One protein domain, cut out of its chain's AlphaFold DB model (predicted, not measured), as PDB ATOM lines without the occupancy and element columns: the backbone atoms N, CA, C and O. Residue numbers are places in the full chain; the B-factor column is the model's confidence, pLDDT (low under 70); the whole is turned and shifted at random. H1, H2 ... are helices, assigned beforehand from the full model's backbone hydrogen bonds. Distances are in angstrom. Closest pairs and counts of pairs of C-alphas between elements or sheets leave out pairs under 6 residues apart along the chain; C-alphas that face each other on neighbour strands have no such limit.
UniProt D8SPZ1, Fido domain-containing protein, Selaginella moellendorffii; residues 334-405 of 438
ATOM      1  N   SER A 334     -65.624  44.064 -17.723       83.00
ATOM      2  CA  SER A 334     -66.606  44.458 -18.741       83.00
ATOM      3  C   SER A 334     -67.840  45.108 -18.116       83.00
ATOM      4  O   SER A 334     -68.337  46.093 -18.655       83.00
ATOM      5  N   LEU A 335     -68.302  44.618 -16.965       84.12
ATOM      6  CA  LEU A 335     -69.453  45.175 -16.259       84.12
ATOM      7  C   LEU A 335     -69.180  46.611 -15.775       84.12
ATOM      8  O   LEU A 335     -70.012  47.492 -15.990       84.12
ATOM      9  N   CYS A 336     -67.988  46.886 -15.228       86.12
ATOM     10  CA  CYS A 336     -67.604  48.233 -14.791       86.12
ATOM     11  C   CYS A 336     -67.605  49.242 -15.950       86.12
ATOM     12  O   CYS A 336     -68.123  50.343 -15.784       86.12
ATOM     13  N   LYS A 337     -67.133  48.861 -17.152       87.75
ATOM     14  CA  LYS A 337     -67.216  49.729 -18.350       87.75
ATOM     15  C   LYS A 337     -68.648  50.185 -18.636       87.75
ATOM     16  O   LYS A 337     -68.859  51.349 -18.970       87.75
ATOM     17  N   HIS A 338     -69.620  49.287 -18.499       89.12
ATOM     18  CA  HIS A 338     -71.018  49.597 -18.775       89.12
ATOM     19  C   HIS A 338     -71.672  50.425 -17.664       89.12
ATOM     20  O   HIS A 338     -72.425  51.342 -17.981       89.12
ATOM     21  N   PHE A 339     -71.337  50.191 -16.389       90.75
ATOM     22  CA  PHE A 339     -71.754  51.083 -15.300       90.75
ATOM     23  C   PHE A 339     -71.204  52.501 -15.485       90.75
ATOM     24  O   PHE A 339     -71.973  53.459 -15.425       90.75
ATOM     25  N   THR A 340     -69.912  52.649 -15.797       90.19
ATOM     26  CA  THR A 340     -69.304  53.957 -16.086       90.19
ATOM     27  C   THR A 340     -69.949  54.625 -17.303       90.19
ATOM     28  O   THR A 340     -70.248  55.816 -17.251       90.19
ATOM     29  N   LEU A 341     -70.230  53.878 -18.378       92.50
ATOM     30  CA  LEU A 341     -70.915  54.401 -19.566       92.50
ATOM     31  C   LEU A 341     -72.348  54.862 -19.256       92.50
ATOM     32  O   LEU A 341     -72.737  55.958 -19.655       92.50
ATOM     33  N   ALA A 342     -73.122  54.054 -18.531       94.94
ATOM     34  CA  ALA A 342     -74.510  54.352 -18.186       94.94
ATOM     35  C   ALA A 342     -74.625  55.537 -17.209       94.94
ATOM     36  O   ALA A 342     -75.529  56.364 -17.353       94.94
ATOM     37  N   ALA A 343     -73.682  55.658 -16.267       93.00
ATOM     38  CA  ALA A 343     -73.582  56.792 -15.353       93.00
ATOM     39  C   ALA A 343     -73.156  58.080 -16.073       93.00
ATOM     40  O   ALA A 343     -73.778  59.127 -15.891       93.00
ATOM     41  N   ARG A 344     -72.144  57.996 -16.947       94.12
ATOM     42  CA  ARG A 344     -71.693  59.121 -17.772       94.12
ATOM     43  C   ARG A 344     -72.806  59.627 -18.688       94.12
ATOM     44  O   ARG A 344     -73.062  60.826 -18.707       94.12
ATOM     45  N   TYR A 345     -73.509  58.722 -19.375       95.75
ATOM     46  CA  TYR A 345     -74.679  59.067 -20.181       95.75
ATOM     47  C   TYR A 345     -75.756  59.768 -19.344       95.75
ATOM     48  O   TYR A 345     -76.288  60.788 -19.774       95.75
ATOM     49  N   MET A 346     -76.065  59.253 -18.144       95.50
ATOM     50  CA  MET A 346     -77.080  59.849 -17.272       95.50
ATOM     51  C   MET A 346     -76.740  61.302 -16.920       95.50
ATOM     52  O   MET A 346     -77.611  62.164 -17.019       95.50
ATOM     53  N   VAL A 347     -75.483  61.577 -16.558       94.06
ATOM     54  CA  VAL A 347     -75.006  62.931 -16.237       94.06
ATOM     55  C   VAL A 347     -75.011  63.829 -17.476       94.06
ATOM     56  O   VAL A 347     -75.709  64.838 -17.467       94.06
ATOM     57  N   GLU A 348     -74.321  63.452 -18.558       95.25
ATOM     58  CA  GLU A 348     -74.206  64.285 -19.769       95.25
ATOM     59  C   GLU A 348     -75.584  64.595 -20.387       95.25
ATOM     60  O   GLU A 348     -75.857  65.726 -20.787       95.25
ATOM     61  N   PHE A 349     -76.497  63.619 -20.425       96.38
ATOM     62  CA  PHE A 349     -77.849  63.821 -20.948       96.38
ATOM     63  C   PHE A 349     -78.686  64.762 -20.068       96.38
ATOM     64  O   PHE A 349     -79.454  65.574 -20.591       96.38
ATOM     65  N   LEU A 350     -78.563  64.656 -18.739       94.56
ATOM     66  CA  LEU A 350     -79.258  65.556 -17.820       94.56
ATOM     67  C   LEU A 350     -78.660  66.966 -17.846       94.56
ATOM     68  O   LEU A 350     -79.427  67.912 -17.777       94.56
ATOM     69  N   GLU A 351     -77.351  67.132 -18.032       94.31
ATOM     70  CA  GLU A 351     -76.730  68.457 -18.185       94.31
ATOM     71  C   GLU A 351     -77.142  69.156 -19.491       94.31
ATOM     72  O   GLU A 351     -77.372  70.365 -19.499       94.31
ATOM     73  N   ILE A 352     -77.291  68.408 -20.592       96.62
ATOM     74  CA  ILE A 352     -77.716  68.956 -21.892       96.62
ATOM     75  C   ILE A 352     -79.211  69.330 -21.907       96.62
ATOM     76  O   ILE A 352     -79.598  70.223 -22.660       96.62
ATOM     77  N   HIS A 353     -80.052  68.655 -21.109       94.88
ATOM     78  CA  HIS A 353     -81.517  68.816 -21.091       94.88
ATOM     79  C   HIS A 353     -82.156  68.922 -22.505       94.88
ATOM     80  O   HIS A 353     -82.839  69.903 -22.809       94.88
ATOM     81  N   PRO A 354     -81.965  67.930 -23.401       95.00
ATOM     82  CA  PRO A 354     -82.347  68.043 -24.815       95.00
ATOM     83  C   PRO A 354     -83.862  68.088 -25.085       95.00
ATOM     84  O   PRO A 354     -84.269  68.382 -26.208       95.00
ATOM     85  N   PHE A 355     -84.712  67.801 -24.096       95.25
ATOM     86  CA  PHE A 355     -86.170  67.888 -24.205       95.25
ATOM     87  C   PHE A 355     -86.745  68.959 -23.271       95.25
ATOM     88  O   PHE A 355     -86.184  69.261 -22.220       95.25
ATOM     89  N   ARG A 356     -87.908  69.514 -23.624       93.56
ATOM     90  CA  ARG A 356     -88.614  70.516 -22.808       93.56
ATOM     91  C   ARG A 356     -89.134  69.967 -21.472       93.56
ATOM     92  O   ARG A 356     -89.157  70.690 -20.484       93.56
ATOM     93  N   ASP A 357     -89.557  68.708 -21.460       95.12
ATOM     94  CA  ASP A 357     -89.926  67.923 -20.276       95.12
ATOM     95  C   ASP A 357     -89.445  66.475 -20.487       95.12
ATOM     96  O   ASP A 357     -89.022  66.096 -21.578       95.12
ATOM     97  N   GLY A 358     -89.486  65.646 -19.447       95.88
ATOM     98  CA  GLY A 358     -89.262  64.210 -19.555       95.88
ATOM     99  C   GLY A 358     -87.798  63.786 -19.599       95.88
ATOM    100  O   GLY A 358     -87.551  62.583 -19.598       95.88
ATOM    101  N   ASN A 359     -86.832  64.716 -19.538       96.19
ATOM    102  CA  ASN A 359     -85.397  64.392 -19.523       96.19
ATOM    103  C   ASN A 359     -85.051  63.316 -18.478       96.19
ATOM    104  O   ASN A 359     -84.397  62.334 -18.806       96.19
ATOM    105  N   GLY A 360     -85.565  63.433 -17.247       95.19
ATOM    106  CA  GLY A 360     -85.360  62.421 -16.201       95.19
ATOM    107  C   GLY A 360     -85.974  61.050 -16.522       95.19
ATOM    108  O   GLY A 360     -85.414  60.028 -16.136       95.19
ATOM    109  N   ARG A 361     -87.089  61.001 -17.266       95.25
ATOM    110  CA  ARG A 361     -87.718  59.746 -17.723       95.25
ATOM    111  C   ARG A 361     -86.892  59.094 -18.837       95.25
ATOM    112  O   ARG A 361     -86.586  57.909 -18.736       95.25
ATOM    113  N   VAL A 362     -86.492  59.866 -19.852       96.44
ATOM    114  CA  VAL A 362     -85.681  59.383 -20.987       96.44
ATOM    115  C   VAL A 362     -84.296  58.936 -20.515       96.44
ATOM    116  O   VAL A 362     -83.883  57.822 -20.824       96.44
ATOM    117  N   SER A 363     -83.629  59.754 -19.693       96.94
ATOM    118  CA  SER A 363     -82.317  59.456 -19.113       96.94
ATOM    119  C   SER A 363     -82.333  58.125 -18.354       96.94
ATOM    120  O   SER A 363     -81.619  57.198 -18.730       96.94
ATOM    121  N   ARG A 364     -83.247  57.961 -17.379       95.00
ATOM    122  CA  ARG A 364     -83.395  56.702 -16.627       95.00
ATOM    123  C   ARG A 364     -83.720  55.504 -17.523       95.00
ATOM    124  O   ARG A 364     -83.185  54.425 -17.284       95.00
ATOM    125  N   LYS A 365     -84.566  55.668 -18.550       95.25
ATOM    126  CA  LYS A 365     -84.916  54.584 -19.485       95.25
ATOM    127  C   LYS A 365     -83.697  54.114 -20.284       95.25
ATOM    128  O   LYS A 365     -83.468  52.910 -20.349       95.25
ATOM    129  N   VAL A 366     -82.900  55.027 -20.838       95.25
ATOM    130  CA  VAL A 366     -81.703  54.666 -21.617       95.25
ATOM    131  C   VAL A 366     -80.584  54.136 -20.713       95.25
ATOM    132  O   VAL A 366     -79.976  53.124 -21.049       95.25
ATOM    133  N   THR A 367     -80.370  54.711 -19.525       95.69
ATOM    134  CA  THR A 367     -79.454  54.156 -18.510       95.69
ATOM    135  C   THR A 367     -79.851  52.731 -18.112       95.69
ATOM    136  O   THR A 367     -78.991  51.856 -18.057       95.69
ATOM    137  N   ALA A 368     -81.144  52.453 -17.907       94.19
ATOM    138  CA  ALA A 368     -81.622  51.099 -17.623       94.19
ATOM    139  C   ALA A 368     -81.397  50.131 -18.800       94.19
ATOM    140  O   ALA A 368     -81.009  48.993 -18.560       94.19
ATOM    141  N   MET A 369     -81.571  50.572 -20.053       94.25
ATOM    142  CA  MET A 369     -81.275  49.756 -21.245       94.25
ATOM    143  C   MET A 369     -79.780  49.416 -21.349       94.25
ATOM    144  O   MET A 369     -79.432  48.247 -21.488       94.25
ATOM    145  N   LEU A 370     -78.897  50.411 -21.184       91.94
ATOM    146  CA  LEU A 370     -77.440  50.212 -21.187       91.94
ATOM    147  C   LEU A 370     -76.994  49.200 -20.119       91.94
ATOM    148  O   LEU A 370     -76.118  48.373 -20.369       91.94
ATOM    149  N   LEU A 371     -77.603  49.231 -18.930       93.56
ATOM    150  CA  LEU A 371     -77.308  48.266 -17.868       93.56
ATOM    151  C   LEU A 371     -77.955  46.892 -18.116       93.56
ATOM    152  O   LEU A 371     -77.340  45.876 -17.802       93.56
ATOM    153  N   GLN A 372     -79.152  46.834 -18.706       93.81
ATOM    154  CA  GLN A 372     -79.861  45.582 -18.992       93.81
ATOM    155  C   GLN A 372     -79.116  44.711 -20.015       93.81
ATOM    156  O   GLN A 372     -78.955  43.511 -19.777       93.81
ATOM    157  N   ASP A 373     -78.594  45.302 -21.095       87.88
ATOM    158  CA  ASP A 373     -77.748  44.598 -22.076       87.88
ATOM    159  C   ASP A 373     -76.502  43.989 -21.405       87.88
ATOM    160  O   ASP A 373     -76.073  42.876 -21.712       87.88
ATOM    161  N   SER A 374     -75.963  44.702 -20.416       88.81
ATOM    162  CA  SER A 374     -74.734  44.363 -19.689       88.81
ATOM    163  C   SER A 374     -74.924  43.291 -18.614       88.81
ATOM    164  O   SER A 374     -73.979  42.589 -18.260       88.81
ATOM    165  N   LEU A 375     -76.145  43.166 -18.092       88.75
ATOM    166  CA  LEU A 375     -76.538  42.218 -17.046       88.75
ATOM    167  C   LEU A 375     -77.256  40.981 -17.613       88.75
ATOM    168  O   LEU A 375     -77.945  40.268 -16.881       88.75
ATOM    169  N   GLY A 376     -77.119  40.721 -18.918       89.56
ATOM    170  CA  GLY A 376     -77.702  39.550 -19.576       89.56
ATOM    171  C   GLY A 376     -79.232  39.586 -19.634       89.56
ATOM    172  O   GLY A 376     -79.881  38.564 -19.427       89.56
ATOM    173  N   GLY A 377     -79.817  40.764 -19.857       85.81
ATOM    174  CA  GLY A 377     -81.264  40.955 -19.968       85.81
ATOM    175  C   GLY A 377     -81.999  41.145 -18.636       85.81
ATOM    176  O   GLY A 377     -83.206  41.398 -18.656       85.81
ATOM    177  N   ARG A 378     -81.307  41.081 -17.487       85.38
ATOM    178  CA  ARG A 378     -81.900  41.361 -16.166       85.38
ATOM    179  C   ARG A 378     -82.385  42.814 -16.090       85.38
ATOM    180  O   ARG A 378     -81.644  43.743 -16.399       85.38
ATOM    181  N   TYR A 379     -83.632  43.006 -15.666       82.19
ATOM    182  CA  TYR A 379     -84.238  44.332 -15.564       82.19
ATOM    183  C   TYR A 379     -83.627  45.141 -14.413       82.19
ATOM    184  O   TYR A 379     -83.647  44.700 -13.264       82.19
ATOM    185  N   VAL A 380     -83.132  46.344 -14.708       85.12
ATOM    186  CA  VAL A 380     -82.609  47.272 -13.695       85.12
ATOM    187  C   VAL A 380     -83.672  48.305 -13.348       85.12
ATOM    188  O   VAL A 380     -83.964  49.201 -14.142       85.12
ATOM    189  N   ARG A 381     -84.225  48.214 -12.135       81.94
ATOM    190  CA  ARG A 381     -85.083  49.265 -11.577       81.94
ATOM    191  C   ARG A 381     -84.208  50.310 -10.889       81.94
ATOM    192  O   ARG A 381     -83.677  50.066  -9.813       81.94
ATOM    193  N   LEU A 382     -84.063  51.475 -11.515       80.31
ATOM    194  CA  LEU A 382     -83.472  52.643 -10.859       80.31
ATOM    195  C   LEU A 382     -84.480  53.203  -9.831       80.31
ATOM    196  O   LEU A 382     -85.663  53.299 -10.168       80.31
ATOM    197  N   PRO A 383     -84.054  53.577  -8.610       73.81
ATOM    198  CA  PRO A 383     -84.957  54.048  -7.559       73.81
ATOM    199  C   PRO A 383     -85.695  55.336  -7.958       73.81
ATOM    200  O   PRO A 383     -85.088  56.337  -8.349       73.81
ATOM    201  N   GLU A 384     -87.025  55.300  -7.844       59.12
ATOM    202  CA  GLU A 384     -87.945  56.274  -8.455       59.12
ATOM    203  C   GLU A 384     -87.894  57.669  -7.813       59.12
ATOM    204  O   GLU A 384     -88.027  58.666  -8.525       59.12
ATOM    205  N   ASN A 385     -87.615  57.738  -6.507       50.72
ATOM    206  CA  ASN A 385     -87.577  58.971  -5.707       50.72
ATOM    207  C   ASN A 385     -86.160  59.525  -5.495       50.72
ATOM    208  O   ASN A 385     -85.888  60.208  -4.509       50.72
ATOM    209  N   THR A 386     -85.230  59.236  -6.408       48.03
ATOM    210  CA  THR A 386     -83.944  59.931  -6.389       48.03
ATOM    211  C   THR A 386     -84.072  61.305  -7.044       48.03
ATOM    212  O   THR A 386     -84.084  61.438  -8.270       48.03
ATOM    213  N   ASP A 387     -84.102  62.346  -6.207       47.31
ATOM    214  CA  ASP A 387     -83.669  63.683  -6.614       47.31
ATOM    215  C   ASP A 387     -82.293  63.598  -7.306       47.31
ATOM    216  O   ASP A 387     -81.520  62.649  -7.115       47.31
ATOM    217  N   CYS A 388     -81.943  64.602  -8.114       46.84
ATOM    218  CA  CYS A 388     -80.714  64.552  -8.921       46.84
ATOM    219  C   CYS A 388     -79.439  64.351  -8.069       46.84
ATOM    220  O   CYS A 388     -78.454  63.785  -8.547       46.84
ATOM    221  N   THR A 389     -79.473  64.755  -6.795       48.59
ATOM    222  CA  THR A 389     -78.402  64.554  -5.809       48.59
ATOM    223  C   THR A 389     -78.237  63.076  -5.408       48.59
ATOM    224  O   THR A 389     -77.180  62.521  -5.711       48.59
ATOM    225  N   PRO A 390     -79.224  62.380  -4.797       48.38
ATOM    226  CA  PRO A 390     -79.082  60.964  -4.453       48.38
ATOM    227  C   PRO A 390     -78.918  60.020  -5.656       48.38
ATOM    228  O   PRO A 390     -78.278  58.987  -5.487       48.38
ATOM    229  N   ALA A 391     -79.378  60.354  -6.872       49.44
ATOM    230  CA  ALA A 391     -79.060  59.550  -8.065       49.44
ATOM    231  C   ALA A 391     -77.548  59.549  -8.364       49.44
ATOM    232  O   ALA A 391     -76.943  58.504  -8.620       49.44
ATOM    233  N   ARG A 392     -76.916  60.727  -8.265       49.19
ATOM    234  CA  ARG A 392     -75.463  60.900  -8.377       49.19
ATOM    235  C   ARG A 392     -74.731  60.203  -7.229       49.19
ATOM    236  O   ARG A 392     -73.757  59.505  -7.486       49.19
ATOM    237  N   THR A 393     -75.212  60.337  -5.991       53.66
ATOM    238  CA  THR A 393     -74.640  59.644  -4.824       53.66
ATOM    239  C   THR A 393     -74.726  58.124  -4.968       53.66
ATOM    240  O   THR A 393     -73.734  57.451  -4.718       53.66
ATOM    241  N   TRP A 394     -75.858  57.580  -5.429       58.88
ATOM    242  CA  TRP A 394     -76.033  56.145  -5.671       58.88
ATOM    243  C   TRP A 394     -75.051  55.633  -6.728       58.88
ATOM    244  O   TRP A 394     -74.328  54.682  -6.454       58.88
ATOM    245  N   MET A 395     -74.922  56.306  -7.879       56.97
ATOM    246  CA  MET A 395     -73.947  55.907  -8.906       56.97
ATOM    247  C   MET A 395     -72.498  55.989  -8.408       56.97
ATOM    248  O   MET A 395     -71.721  55.067  -8.648       56.97
ATOM    249  N   LEU A 396     -72.132  57.049  -7.677       53.44
ATOM    250  CA  LEU A 396     -70.801  57.176  -7.072       53.44
ATOM    251  C   LEU A 396     -70.546  56.098  -6.005       53.44
ATOM    252  O   LEU A 396     -69.435  55.585  -5.916       53.44
ATOM    253  N   HIS A 397     -71.567  55.707  -5.240       55.62
ATOM    254  CA  HIS A 397     -71.477  54.646  -4.239       55.62
ATOM    255  C   HIS A 397     -71.391  53.251  -4.879       55.62
ATOM    256  O   HIS A 397     -70.572  52.440  -4.461       55.62
ATOM    257  N   SER A 398     -72.154  52.974  -5.941       52.91
ATOM    258  CA  SER A 398     -72.031  51.741  -6.730       52.91
ATOM    259  C   SER A 398     -70.663  51.629  -7.408       52.91
ATOM    260  O   SER A 398     -70.065  50.554  -7.400       52.91
ATOM    261  N   LEU A 399     -70.119  52.739  -7.923       52.31
ATOM    262  CA  LEU A 399     -68.742  52.797  -8.421       52.31
ATOM    263  C   LEU A 399     -67.730  52.539  -7.291       52.31
ATOM    264  O   LEU A 399     -66.830  51.723  -7.468       52.31
ATOM    265  N   ALA A 400     -67.902  53.146  -6.112       51.69
ATOM    266  CA  ALA A 400     -67.041  52.911  -4.951       51.69
ATOM    267  C   ALA A 400     -67.077  51.448  -4.461       51.69
ATOM    268  O   ALA A 400     -66.023  50.866  -4.219       51.69
ATOM    269  N   LEU A 401     -68.255  50.820  -4.391       49.38
ATOM    270  CA  LEU A 401     -68.401  49.399  -4.048       49.38
ATOM    271  C   LEU A 401     -67.767  48.481  -5.105       49.38
ATOM    272  O   LEU A 401     -67.135  47.490  -4.751       49.38
ATOM    273  N   SER A 402     -67.853  48.832  -6.394       45.75
ATOM    274  CA  SER A 402     -67.170  48.079  -7.460       45.75
ATOM    275  C   SER A 402     -65.636  48.147  -7.375       45.75
ATOM    276  O   SER A 402     -64.955  47.267  -7.898       45.75
ATOM    277  N   ARG A 403     -65.081  49.164  -6.694       43.41
ATOM    278  CA  ARG A 403     -63.632  49.376  -6.537       43.41
ATOM    279  C   ARG A 403     -63.008  48.555  -5.401       43.41
ATOM    280  O   ARG A 403     -61.809  48.305  -5.452       43.41
ATOM    281  N   THR A 404     -63.757  48.139  -4.373       45.56
ATOM    282  CA  THR A 404     -63.144  47.532  -3.167       45.56
ATOM    283  C   THR A 404     -62.774  46.057  -3.320       45.56
ATOM    284  O   THR A 404     -61.906  45.584  -2.585       45.56
ATOM    285  N   ASN A 405     -63.420  45.326  -4.239       42.06
ATOM    286  CA  ASN A 405     -63.204  43.892  -4.505       42.06
ATOM    287  C   ASN A 405     -63.240  42.988  -3.245       42.06
ATOM    288  O   ASN A 405     -62.695  41.884  -3.227       42.06
TER     289      ASN A 405
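AT A GLANCE: This is residues 334 to 405 of the 438 residues of the protein "Fido domain-containing protein" of Selaginella moellendorffii (UniProt D8SPZ1). A helical hairpin, H1 and H2 side by side, has a third helix, H3, set more loosely along H1, away from H2. H1 is the shared partner of the other two, and the long link of residues 375 to 387 runs back along the helices from the last residue of H2 to the first of H3. The printed part has 72 residues with three named helices, in the order H1, H2, H3, and no named strand; the class is all helix. The whole is compact, with a radius of gyration of the C-alphas of 12.1 A, and elongated, spanning 40 by 25 by 20 A.

HOW THE PARTS SIT: H1, residues 334 to 352, touches H2, residues 359 to 374, and the two form a hairpin. Their closest C-alphas, of Ala 342 and Thr 367, are 5.0 A apart, and they run opposite ways at a shallow tilt of 12 degrees. Residues 336 to 343 of H1 touch residues 395 to 402 of H3, which is residues 388 to 404. The closest C-alphas there, of Ala 343 and Met 395, are 6.5 A apart. H1 and H3 run opposite ways at a shallow tilt of 20 degrees. H2 and H3 are apart. Each O i to N i+4 pair is within hydrogen-bond range in H1, 11 of 12 in H2 and 12 of 13 in H3.

IN THESE COORDINATES: H1 begins at C-alpha 334 (-66.606, 44.458, -18.741) and is 27.1 A long from first to last C-alpha. H2 begins at C-alpha 359 (-85.397, 64.392, -19.523) and measures 22.7 A. H3 measures 25.1 A and ends at C-alpha 404 (-63.144, 47.532, -3.167).

THE WHOLE: The C-alphas farthest apart, of Arg 356 and Asn 405, are 41.1 A apart. The printed part has no cut. The link from H1 to H2 is short, and that from H2 to H3 is long, with 13 residues. Mean pLDDT of the printed part is 79.0; residues 384 to 405 are under 70.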